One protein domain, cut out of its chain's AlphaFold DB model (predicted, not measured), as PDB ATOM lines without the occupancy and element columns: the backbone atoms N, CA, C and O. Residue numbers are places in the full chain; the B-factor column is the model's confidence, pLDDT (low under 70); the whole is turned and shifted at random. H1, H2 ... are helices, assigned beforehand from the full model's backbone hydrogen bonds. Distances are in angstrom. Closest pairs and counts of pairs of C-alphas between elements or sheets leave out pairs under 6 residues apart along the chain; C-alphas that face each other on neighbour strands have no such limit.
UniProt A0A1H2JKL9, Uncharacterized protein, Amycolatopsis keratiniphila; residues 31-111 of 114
ATOM      1  N   LYS A  31      19.205  12.264 -28.838       97.69
ATOM      2  CA  LYS A  31      18.080  13.162 -28.563       97.69
ATOM      3  C   LYS A  31      16.739  12.477 -28.821       97.69
ATOM      4  O   LYS A  31      15.835  12.576 -27.984       97.69
ATOM      5  N   ALA A  32      16.596  11.785 -29.952       97.75
ATOM      6  CA  ALA A  32      15.393  11.024 -30.270       97.75
ATOM      7  C   ALA A  32      15.126   9.920 -29.238       97.75
ATOM      8  O   ALA A  32      14.001   9.814 -28.746       97.75
ATOM      9  N   GLU A  33      16.153   9.159 -28.853       98.00
ATOM     10  CA  GLU A  33      16.033   8.089 -27.856       98.00
ATOM     11  C   GLU A  33      15.646   8.624 -26.473       98.00
ATOM     12  O   GLU A  33      14.724   8.116 -25.830       98.00
ATOM     13  N   TRP A  34      16.299   9.700 -26.025       98.25
ATOM     14  CA  TRP A  34      15.947  10.357 -24.771       98.25
ATOM     15  C   TRP A  34      14.504  10.866 -24.796       98.25
ATOM     16  O   TRP A  34      13.732  10.609 -23.873       98.25
ATOM     17  N   THR A  35      14.102  11.522 -25.886       98.44
ATOM     18  CA  THR A  35      12.739  12.045 -26.061       98.44
ATOM     19  C   THR A  35      11.697  10.929 -26.043       98.44
ATOM     20  O   THR A  35      10.640  11.079 -25.427       98.44
ATOM     21  N   ALA A  36      11.976   9.800 -26.699       98.31
ATOM     22  CA  ALA A  36      11.097   8.638 -26.694       98.31
ATOM     23  C   ALA A  36      10.946   8.058 -25.279       98.31
ATOM     24  O   ALA A  36       9.822   7.795 -24.841       98.31
ATOM     25  N   ALA A  37      12.051   7.943 -24.536       98.00
ATOM     26  CA  ALA A  37      12.034   7.498 -23.146       98.00
ATOM     27  C   ALA A  37      11.213   8.440 -22.250       98.00
ATOM     28  O   ALA A  37      10.379   7.969 -21.477       98.00
ATOM     29  N   MET A  38      11.373   9.761 -22.392       98.38
ATOM     30  CA  MET A  38      10.604  10.750 -21.623       98.38
ATOM     31  C   MET A  38       9.104  10.636 -21.892       98.38
ATOM     32  O   MET A  38       8.310  10.548 -20.954       98.38
ATOM     33  N   LYS A  39       8.711  10.548 -23.167       98.06
ATOM     34  CA  LYS A  39       7.307  10.364 -23.556       98.06
ATOM     35  C   LYS A  39       6.723   9.069 -22.993       98.06
ATOM     36  O   LYS A  39       5.622   9.087 -22.447       98.06
ATOM     37  N   SER A  40       7.459   7.960 -23.082       97.50
ATOM     38  CA  SER A  40       7.038   6.663 -22.531       97.50
ATOM     39  C   SER A  40       6.862   6.717 -21.009       97.50
ATOM     40  O   SER A  40       5.878   6.206 -20.471       97.50
ATOM     41  N   ALA A  41       7.758   7.427 -20.324       96.88
ATOM     42  CA  ALA A  41       7.688   7.672 -18.890       96.88
ATOM     43  C   ALA A  41       6.633   8.724 -18.486       96.88
ATOM     44  O   ALA A  41       6.439   8.964 -17.299       96.88
ATOM     45  N   GLY A  42       5.904   9.318 -19.440       96.88
ATOM     46  CA  GLY A  42       4.817  10.270 -19.183       96.88
ATOM     47  C   GLY A  42       5.267  11.701 -18.898       96.88
ATOM     48  O   GLY A  42       4.456  12.506 -18.444       96.88
ATOM     49  N   PHE A  43       6.532  12.023 -19.158       98.12
ATOM     50  CA  PHE A  43       7.034  13.386 -19.073       98.12
ATOM     51  C   PHE A  43       6.492  14.222 -20.226       98.12
ATOM     52  O   PHE A  43       6.543  13.791 -21.375       98.12
ATOM     53  N   VAL A  44       6.008  15.426 -19.922       97.75
ATOM     54  CA  VAL A  44       5.523  16.388 -20.919       97.75
ATOM     55  C   VAL A  44       6.043  17.779 -20.562       97.75
ATOM     56  O   VAL A  44       5.756  18.246 -19.461       97.75
ATOM     57  N   PRO A  45       6.796  18.460 -21.443       97.38
ATOM     58  CA  PRO A  45       7.246  19.825 -21.196       97.38
ATOM     59  C   PRO A  45       6.064  20.780 -20.995       97.38
ATOM     60  O   PRO A  45       5.110  20.775 -21.774       97.38
ATOM     61  N   ASN A  46       6.129  21.614 -19.959       96.12
ATOM     62  CA  ASN A  46       5.195  22.721 -19.783       96.12
ATOM     63  C   ASN A  46       5.554  23.844 -20.773       96.12
ATOM     64  O   ASN A  46       6.727  24.189 -20.932       96.12
ATOM     65  N   ALA A  47       4.555  24.448 -21.423       93.19
ATOM     66  CA  ALA A  47       4.784  25.551 -22.358       93.19
ATOM     67  C   ALA A  47       5.521  26.728 -21.672       93.19
ATOM     68  O   ALA A  47       5.243  27.020 -20.508       93.19
ATOM     69  N   PRO A  48       6.450  27.417 -22.365       94.75
ATOM     70  CA  PRO A  48       6.804  27.288 -23.785       94.75
ATOM     71  C   PRO A  48       7.908  26.252 -24.079       94.75
ATOM     72  O   PRO A  48       8.470  26.257 -25.171       94.75
ATOM     73  N   ARG A  49       8.258  25.390 -23.115       96.88
ATOM     74  CA  ARG A  49       9.398  24.475 -23.235       96.88
ATOM     75  C   ARG A  49       9.156  23.370 -24.253       96.88
ATOM     76  O   ARG A  49       8.035  22.899 -24.432       96.88
ATOM     77  N   THR A  50      10.237  22.915 -24.878       97.62
ATOM     78  CA  THR A  50      10.224  21.806 -25.842       97.62
ATOM     79  C   THR A  50      11.081  20.641 -25.354       97.62
ATOM     80  O   THR A  50      11.929  20.806 -24.480       97.62
ATOM     81  N   TYR A  51      10.891  19.450 -25.929       97.88
ATOM     82  CA  TYR A  51      11.760  18.306 -25.625       97.88
ATOM     83  C   TYR A  51      13.222  18.571 -25.991       97.88
ATOM     84  O   TYR A  51      14.101  18.129 -25.261       97.88
ATOM     85  N   ASP A  52      13.476  19.326 -27.061       97.75
ATOM     86  CA  ASP A  52      14.831  19.708 -27.464       97.75
ATOM     87  C   ASP A  52      15.506  20.556 -26.377       97.75
ATOM     88  O   ASP A  52      16.616  20.247 -25.952       97.75
ATOM     89  N   GLU A  53      14.808  21.565 -25.846       97.81
ATOM     90  CA  GLU A  53      15.318  22.361 -24.723       97.81
ATOM     91  C   GLU A  53      15.536  21.516 -23.464       97.81
ATOM     92  O   GLU A  53      16.514  21.714 -22.745       97.81
ATOM     93  N   MET A  54      14.632  20.574 -23.179       98.19
ATOM     94  CA  MET A  54      14.756  19.706 -22.007       98.19
ATOM     95  C   MET A  54      15.897  18.701 -22.150       98.19
ATOM     96  O   MET A  54      16.555  18.414 -21.154       98.19
ATOM     97  N   PHE A  55      16.176  18.215 -23.361       98.44
ATOM     98  CA  PHE A  55      17.330  17.364 -23.634       98.44
ATOM     99  C   PHE A  55      18.642  18.120 -23.405       98.44
ATOM    100  O   PHE A  55      19.522  17.622 -22.706       98.44
ATOM    101  N   GLU A  56      18.760  19.347 -23.922       98.25
ATOM    102  CA  GLU A  56      19.937  20.188 -23.672       98.25
ATOM    103  C   GLU A  56      20.091  20.520 -22.182       98.25
ATOM    104  O   GLU A  56      21.190  20.430 -21.637       98.25
ATOM    105  N   ALA A  57      18.991  20.816 -21.485       97.38
ATOM    106  CA  ALA A  57      19.014  21.039 -20.043       97.38
ATOM    107  C   ALA A  57      19.409  19.779 -19.255       97.38
ATOM    108  O   ALA A  57      20.097  19.891 -18.240       97.38
ATOM    109  N   ALA A  58      19.016  18.589 -19.718       97.38
ATOM    110  CA  ALA A  58      19.319  17.326 -19.054       97.38
ATOM    111  C   ALA A  58      20.832  17.045 -18.996       97.38
ATOM    112  O   ALA A  58      21.315  16.458 -18.028       97.38
ATOM    113  N   LYS A  59      21.604  17.548 -19.972       97.62
ATOM    114  CA  LYS A  59      23.074  17.440 -19.987       97.62
ATOM    115  C   LYS A  59      23.737  18.114 -18.782       97.62
ATOM    116  O   LYS A  59      24.810  17.695 -18.353       97.62
ATOM    117  N   ASN A  60      23.086  19.106 -18.169       97.06
ATOM    118  CA  ASN A  60      23.606  19.759 -16.963       97.06
ATOM    119  C   ASN A  60      23.675  18.810 -15.757       97.06
ATOM    120  O   ASN A  60      24.437  19.063 -14.827       97.06
ATOM    121  N   PHE A  61      22.919  17.708 -15.773       96.56
ATOM    122  CA  PHE A  61      22.945  16.707 -14.708       96.56
ATOM    123  C   PHE A  61      24.063  15.672 -14.869       96.56
ATOM    124  O   PHE A  61      24.279  14.878 -13.957       96.56
ATOM    125  N   CYS A  62      24.818  15.679 -15.972       96.62
ATOM    126  CA  CYS A  62      25.891  14.704 -16.191       96.62
ATOM    127  C   CYS A  62      27.019  14.810 -15.153       96.62
ATOM    128  O   CYS A  62      27.652  13.810 -14.818       96.62
ATOM    129  N   SER A  63      27.217  15.993 -14.562       96.25
ATOM    130  CA  SER A  63      28.167  16.209 -13.465       96.25
ATOM    131  C   SER A  63      27.762  15.532 -12.148       96.25
ATOM    132  O   SER A  63      28.596  15.413 -11.254       96.25
ATOM    133  N   ALA A  64      26.523  15.037 -12.024       94.31
ATOM    134  CA  ALA A  64      26.070  14.276 -10.859       94.31
ATOM    135  C   ALA A  64      26.744  12.891 -10.745       94.31
ATOM    136  O   ALA A  64      26.671  12.254  -9.694       94.31
ATOM    137  N   GLY A  65      27.397  12.413 -11.811       94.69
ATOM    138  CA  GLY A  65      28.301  11.261 -11.779       94.69
ATOM    139  C   GLY A  65      27.647   9.875 -11.810       94.69
ATOM    140  O   GLY A  65      28.369   8.881 -11.833       94.69
ATOM    141  N   SER A  66      26.315   9.765 -11.813       97.69
ATOM    142  CA  SER A  66      25.612   8.488 -12.027       97.69
ATOM    143  C   SER A  66      24.133   8.676 -12.366       97.69
ATOM    144  O   SER A  66      23.521   9.663 -11.955       97.69
ATOM    145  N   ALA A  67      23.520   7.674 -13.010       97.94
ATOM    146  CA  ALA A  67      22.067   7.612 -13.201       97.94
ATOM    147  C   ALA A  67      21.294   7.729 -11.875       97.94
ATOM    148  O   ALA A  67      20.323   8.478 -11.793       97.94
ATOM    149  N   LEU A  68      21.768   7.058 -10.815       98.12
ATOM    150  CA  LEU A  68      21.135   7.082  -9.493       98.12
ATOM    151  C   LEU A  68      21.107   8.492  -8.888       98.12
ATOM    152  O   LEU A  68      20.080   8.906  -8.351       98.12
ATOM    153  N   ALA A  69      22.207   9.243  -8.991       98.06
ATOM    154  CA  ALA A  69      22.262  10.618  -8.500       98.06
ATOM    155  C   ALA A  69      21.294  11.531  -9.272       98.06
ATOM    156  O   ALA A  69      20.577  12.325  -8.661       98.06
ATOM    157  N   ILE A  70      21.204  11.369 -10.598       98.38
ATOM    158  CA  ILE A  70      20.256  12.116 -11.439       98.38
ATOM    159  C   ILE A  70      18.810  11.770 -11.063       98.38
ATOM    160  O   ILE A  70      17.987  12.673 -10.910       98.38
ATOM    161  N   SER A  71      18.496  10.489 -10.852       98.38
ATOM    162  CA  SER A  71      17.180  10.067 -10.363       98.38
ATOM    163  C   SER A  71      16.849  10.692  -9.010       98.38
ATOM    164  O   SER A  71      15.746  11.203  -8.832       98.38
ATOM    165  N   GLY A  72      17.805  10.727  -8.078       97.38
ATOM    166  CA  GLY A  72      17.633  11.386  -6.783       97.38
ATOM    167  C   GLY A  72      17.271  12.866  -6.920       97.38
ATOM    168  O   GLY A  72      16.331  13.325  -6.275       97.38
ATOM    169  N   LEU A  73      17.950  13.596  -7.812       96.50
ATOM    170  CA  LEU A  73      17.643  15.000  -8.106       96.50
ATOM    171  C   LEU A  73      16.255  15.161  -8.737       96.50
ATOM    172  O   LEU A  73      15.455  15.964  -8.260       96.50
ATOM    173  N   ALA A  74      15.934  14.369  -9.763       96.56
ATOM    174  CA  ALA A  74      14.637  14.414 -10.438       96.56
ATOM    175  C   ALA A  74      13.478  14.131  -9.470       96.56
ATOM    176  O   ALA A  74      12.442  14.798  -9.507       96.56
ATOM    177  N   ARG A  75      13.666  13.191  -8.540       96.88
ATOM    178  CA  ARG A  75      12.654  12.812  -7.552       96.88
ATOM    179  C   ARG A  75      12.200  13.972  -6.661       96.88
ATOM    180  O   ARG A  75      11.048  13.968  -6.222       96.88
ATOM    181  N   THR A  76      13.067  14.961  -6.424       94.75
ATOM    182  CA  THR A  76      12.766  16.138  -5.584       94.75
ATOM    183  C   THR A  76      11.718  17.073  -6.190       94.75
ATOM    184  O   THR A  76      11.067  17.810  -5.456       94.75
ATOM    185  N   VAL A  77      11.531  17.030  -7.513       92.94
ATOM    186  CA  VAL A  77      10.622  17.927  -8.248       92.94
ATOM    187  C   VAL A  77       9.439  17.197  -8.887       92.94
ATOM    188  O   VAL A  77       8.574  17.824  -9.489       92.94
ATOM    189  N   LEU A  78       9.357  15.873  -8.730       94.44
ATOM    190  CA  LEU A  78       8.292  15.034  -9.293       94.44
ATOM    191  C   LEU A  78       7.091  14.848  -8.355       94.44
ATOM    192  O   LEU A  78       6.407  13.829  -8.406       94.44
ATOM    193  N   THR A  79       6.818  15.828  -7.494       91.38
ATOM    194  CA  THR A  79       5.618  15.824  -6.650       91.38
ATOM    195  C   THR A  79       4.449  16.533  -7.350       91.38
ATOM    196  O   THR A  79       4.682  17.384  -8.218       91.38
ATOM    197  N   PRO A  80       3.187  16.222  -6.997       88.12
ATOM    198  CA  PRO A  80       2.020  16.898  -7.568       88.12
ATOM    199  C   PRO A  80       2.076  18.426  -7.434       88.12
ATOM    200  O   PRO A  80       1.741  19.141  -8.373       88.12
ATOM    201  N   GLU A  81       2.568  18.931  -6.302       91.12
ATOM    202  CA  GLU A  81       2.669  20.365  -5.997       91.12
ATOM    203  C   GLU A  81       3.704  21.079  -6.878       91.12
ATOM    204  O   GLU A  81       3.621  22.285  -7.115       91.12
ATOM    205  N   MET A  82       4.690  20.334  -7.378       93.50
ATOM    206  CA  MET A  82       5.755  20.850  -8.231       93.50
ATOM    207  C   MET A  82       5.427  20.731  -9.721       93.50
ATOM    208  O   MET A  82       6.189  21.246 -10.542       93.50
ATOM    209  N   ALA A  83       4.310  20.103 -10.099       90.38
ATOM    210  CA  ALA A  83       4.008  19.780 -11.493       90.38
ATOM    211  C   ALA A  83       3.915  21.016 -12.406       90.38
ATOM    212  O   ALA A  83       4.385  20.977 -13.542       90.38
ATOM    213  N   ASP A  84       3.370  22.128 -11.909       91.19
ATOM    214  CA  ASP A  84       3.237  23.367 -12.691       91.19
ATOM    215  C   ASP A  84       4.494  24.246 -12.641       91.19
ATOM    216  O   ASP A  84       4.678  25.129 -13.475       91.19
ATOM    217  N   ARG A  85       5.393  23.985 -11.686       92.19
ATOM    218  CA  ARG A  85       6.664  24.712 -11.519       92.19
ATOM    219  C   ARG A  85       7.830  24.026 -12.220       92.19
ATOM    220  O   ARG A  85       8.813  24.674 -12.571       92.19
ATOM    221  N   THR A  86       7.734  22.715 -12.399       93.62
ATOM    222  CA  THR A  86       8.746  21.905 -13.067       93.62
ATOM    223  C   THR A  86       8.637  22.104 -14.570       93.62
ATOM    224  O   THR A  86       7.542  22.123 -15.125       93.62
ATOM    225  N   ALA A  87       9.773  22.248 -15.252       94.56
ATOM    226  CA  ALA A  87       9.785  22.492 -16.693       94.56
ATOM    227  C   ALA A  87       9.199  21.318 -17.496       94.56
ATOM    228  O   ALA A  87       8.591  21.524 -18.543       94.56
ATOM    229  N   MET A  88       9.353  20.095 -16.987       96.94
ATOM    230  CA  MET A  88       8.846  18.872 -17.599       96.94
ATOM    231  C   MET A  88       8.355  17.903 -16.510       96.94
ATOM    232  O   MET A  88       9.139  17.095 -16.014       96.94
ATOM    233  N   PRO A  89       7.092  18.006 -16.071       97.06
ATOM    234  CA  PRO A  89       6.505  17.079 -15.104       97.06
ATOM    235  C   PRO A  89       6.112  15.734 -15.732       97.06
ATOM    236  O   PRO A  89       5.827  15.656 -16.927       97.06
ATOM    237  N   ALA A  90       5.990  14.700 -14.894       96.62
ATOM    238  CA  ALA A  90       5.399  13.401 -15.233       96.62
ATOM    239  C   ALA A  90       4.044  13.220 -14.520       96.62
ATOM    240  O   ALA A  90       3.911  12.463 -13.557       96.62
ATOM    241  N   ARG A  91       3.030  13.991 -14.936       93.88
ATOM    242  CA  ARG A  91       1.727  14.048 -14.246       93.88
ATOM    243  C   ARG A  91       1.048  12.673 -14.210       93.88
ATOM    244  O   ARG A  91       0.971  11.981 -15.222       93.88
ATOM    245  N   GLY A  92       0.523  12.298 -13.040       91.31
ATOM    246  CA  GLY A  92      -0.194  11.031 -12.842       91.31
ATOM    247  C   GLY A  92       0.688   9.779 -12.913       91.31
ATOM    248  O   GLY A  92       0.160   8.675 -13.035       91.31
ATOM    249  N   LYS A  93       2.016   9.931 -12.870       95.06
ATOM    250  CA  LYS A  93       2.971   8.822 -12.808       95.06
ATOM    251  C   LYS A  93       3.511   8.662 -11.395       95.06
ATOM    252  O   LYS A  93       3.581   9.629 -10.641       95.06
ATOM    253  N   ASP A  94       3.900   7.433 -11.066       95.38
ATOM    254  CA  ASP A  94       4.636   7.152  -9.838       95.38
ATOM    255  C   ASP A  94       5.966   7.939  -9.840       95.38
ATOM    256  O   ASP A  94       6.756   7.771 -10.778       95.38
ATOM    257  N   PRO A  95       6.220   8.813  -8.846       95.31
ATOM    258  CA  PRO A  95       7.386   9.692  -8.854       95.31
ATOM    259  C   PRO A  95       8.725   8.955  -8.855       95.31
ATOM    260  O   PRO A  95       9.669   9.419  -9.491       95.31
ATOM    261  N   ASP A  96       8.822   7.819  -8.163       97.06
ATOM    262  CA  ASP A  96      10.056   7.035  -8.072       97.06
ATOM    263  C   ASP A  96      10.366   6.338  -9.404       97.06
ATOM    264  O   ASP A  96      11.490   6.405  -9.908       97.06
ATOM    265  N   THR A  97       9.345   5.774 -10.046       97.38
ATOM    266  CA  THR A  97       9.442   5.197 -11.391       97.38
ATOM    267  C   THR A  97       9.802   6.255 -12.434       97.38
ATOM    268  O   THR A  97      10.695   6.037 -13.257       97.38
ATOM    269  N   ALA A  98       9.149   7.420 -12.399       97.44
ATOM    270  CA  ALA A  98       9.430   8.517 -13.320       97.44
ATOM    271  C   ALA A  98      10.850   9.077 -13.121       97.44
ATOM    272  O   ALA A  98      11.575   9.279 -14.094       97.44
ATOM    273  N   ALA A  99      11.285   9.262 -11.871       98.00
ATOM    274  CA  ALA A  99      12.640   9.703 -11.544       98.00
ATOM    275  C   ALA A  99      13.704   8.708 -12.023       98.00
ATOM    276  O   ALA A  99      14.738   9.107 -12.569       98.00
ATOM    277  N   LYS A 100      13.446   7.406 -11.854       98.31
ATOM    278  CA  LYS A 100      14.310   6.350 -12.383       98.31
ATOM    279  C   LYS A 100      14.420   6.433 -13.902       98.31
ATOM    280  O   LYS A 100      15.529   6.507 -14.420       98.31
ATOM    281  N   ALA A 101      13.291   6.495 -14.607       98.31
ATOM    282  CA  ALA A 101      13.283   6.606 -16.064       98.31
ATOM    283  C   ALA A 101      14.020   7.865 -16.558       98.31
ATOM    284  O   ALA A 101      14.780   7.793 -17.523       98.31
ATOM    285  N   TYR A 102      13.847   8.999 -15.868       98.38
ATOM    286  CA  TYR A 102      14.568  10.238 -16.162       98.38
ATOM    287  C   TYR A 102      16.082  10.085 -15.996       98.38
ATOM    288  O   TYR A 102      16.837  10.439 -16.903       98.38
ATOM    289  N   GLY A 103      16.528   9.549 -14.858       98.25
ATOM    290  CA  GLY A 103      17.951   9.358 -14.573       98.25
ATOM    291  C   GLY A 103      18.613   8.368 -15.523       98.25
ATOM    292  O   GLY A 103      19.648   8.696 -16.100       98.25
ATOM    293  N   ASP A 104      17.986   7.213 -15.760       98.44
ATOM    294  CA  ASP A 104      18.502   6.179 -16.664       98.44
ATOM    295  C   ASP A 104      18.626   6.711 -18.101       98.44
ATOM    296  O   ASP A 104      19.677   6.579 -18.730       98.44
ATOM    297  N   ALA A 105      17.581   7.366 -18.622       98.38
ATOM    298  CA  ALA A 105      17.606   7.915 -19.975       98.38
ATOM    299  C   ALA A 105      18.607   9.066 -20.112       98.38
ATOM    300  O   ALA A 105      19.315   9.145 -21.114       98.38
ATOM    301  N   THR A 106      18.682   9.960 -19.124       98.31
ATOM    302  CA  THR A 106      19.613  11.098 -19.148       98.31
ATOM    303  C   THR A 106      21.054  10.617 -19.099       98.31
ATOM    304  O   THR A 106      21.854  11.011 -19.945       98.31
ATOM    305  N   TRP A 107      21.374   9.709 -18.177       98.31
ATOM    306  CA  TRP A 107      22.702   9.110 -18.085       98.31
ATOM    307  C   TRP A 107      23.101   8.425 -19.391       98.31
ATOM    308  O   TRP A 107      24.201   8.640 -19.901       98.31
ATOM    309  N   LYS A 108      22.172   7.663 -19.976       97.88
ATOM    310  CA  LYS A 108      22.443   6.918 -21.196       97.88
ATOM    311  C   LYS A 108      22.624   7.809 -22.421       97.88
ATOM    312  O   LYS A 108      23.600   7.692 -23.155       97.88
ATOM    313  N   TRP A 109      21.668   8.698 -22.652       97.88
ATOM    314  CA  TRP A 109      21.523   9.380 -23.935       97.88
ATOM    315  C   TRP A 109      21.981  10.838 -23.909       97.88
ATOM    316  O   TRP A 109      22.588  11.296 -24.870       97.88
ATOM    317  N   ALA A 110      21.738  11.574 -22.824       97.38
ATOM    318  CA  ALA A 110      22.212  12.956 -22.723       97.38
ATOM    319  C   ALA A 110      23.699  13.010 -22.338       97.38
ATOM    320  O   ALA A 110      24.441  13.830 -22.875       97.38
ATOM    321  N   CYS A 111      24.135  12.114 -21.446       97.44
ATOM    322  CA  CYS A 111      25.520  12.049 -20.971       97.44
ATOM    323  C   CYS A 111      26.400  11.066 -21.760       97.44
ATOM    324  O   CYS A 111      27.621  11.147 -21.672       97.44
TER     325      CYS A 111
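AT A GLANCE: This is residues 31 to 111 of the 114 residues of an uncharacterized protein of Amycolatopsis keratiniphila (UniProt A0A1H2JKL9). H4 runs between H1, alongside it, and H3, which crosses it; H2 crosses the last part of H4, and residues 76 to 94 form a long loop at the opposite end. The class is all helix: 81 printed residues with four named helices, H1 to H4, no named strand, compact, radius of gyration of the C-alphas 11.1 A, spans 28 by 23 by 19 A.

HOW THE PARTS SIT: H1, residues 31 to 40, touches H4, residues 95 to 110, opposite ways at a shallow tilt of 12 degrees; the closest C-alphas, Trp 34 and Ala 105, are 5.6 A apart. H2, residues 51 to 64, touches H4 about perpendicular, 89 degrees, at residues 106 to 110 of H4 alone; closest C-alphas Lys 59 and Ala 110, 5.3 A. H3, residues 67 to 75, touches H4 at a steep tilt of 47 degrees; closest C-alphas Ser 71 and Gly 103, 4.3 A. H1 and H3 are apart. Every O i to N i+4 pair is within hydrogen-bond range in H1, H3 and H4; 5 of 10 in H2.

IN THESE COORDINATES: H1 begins at C-alpha 31 (18.080, 13.162, -28.563); H4, 20.6 A, ends at C-alpha 110 (22.212, 12.956, -22.723). H2 measures 21.0 A.

THE WHOLE: The printed part has no cut; H3 to H4 is a long link. No printed residue is under 70 pLDDT.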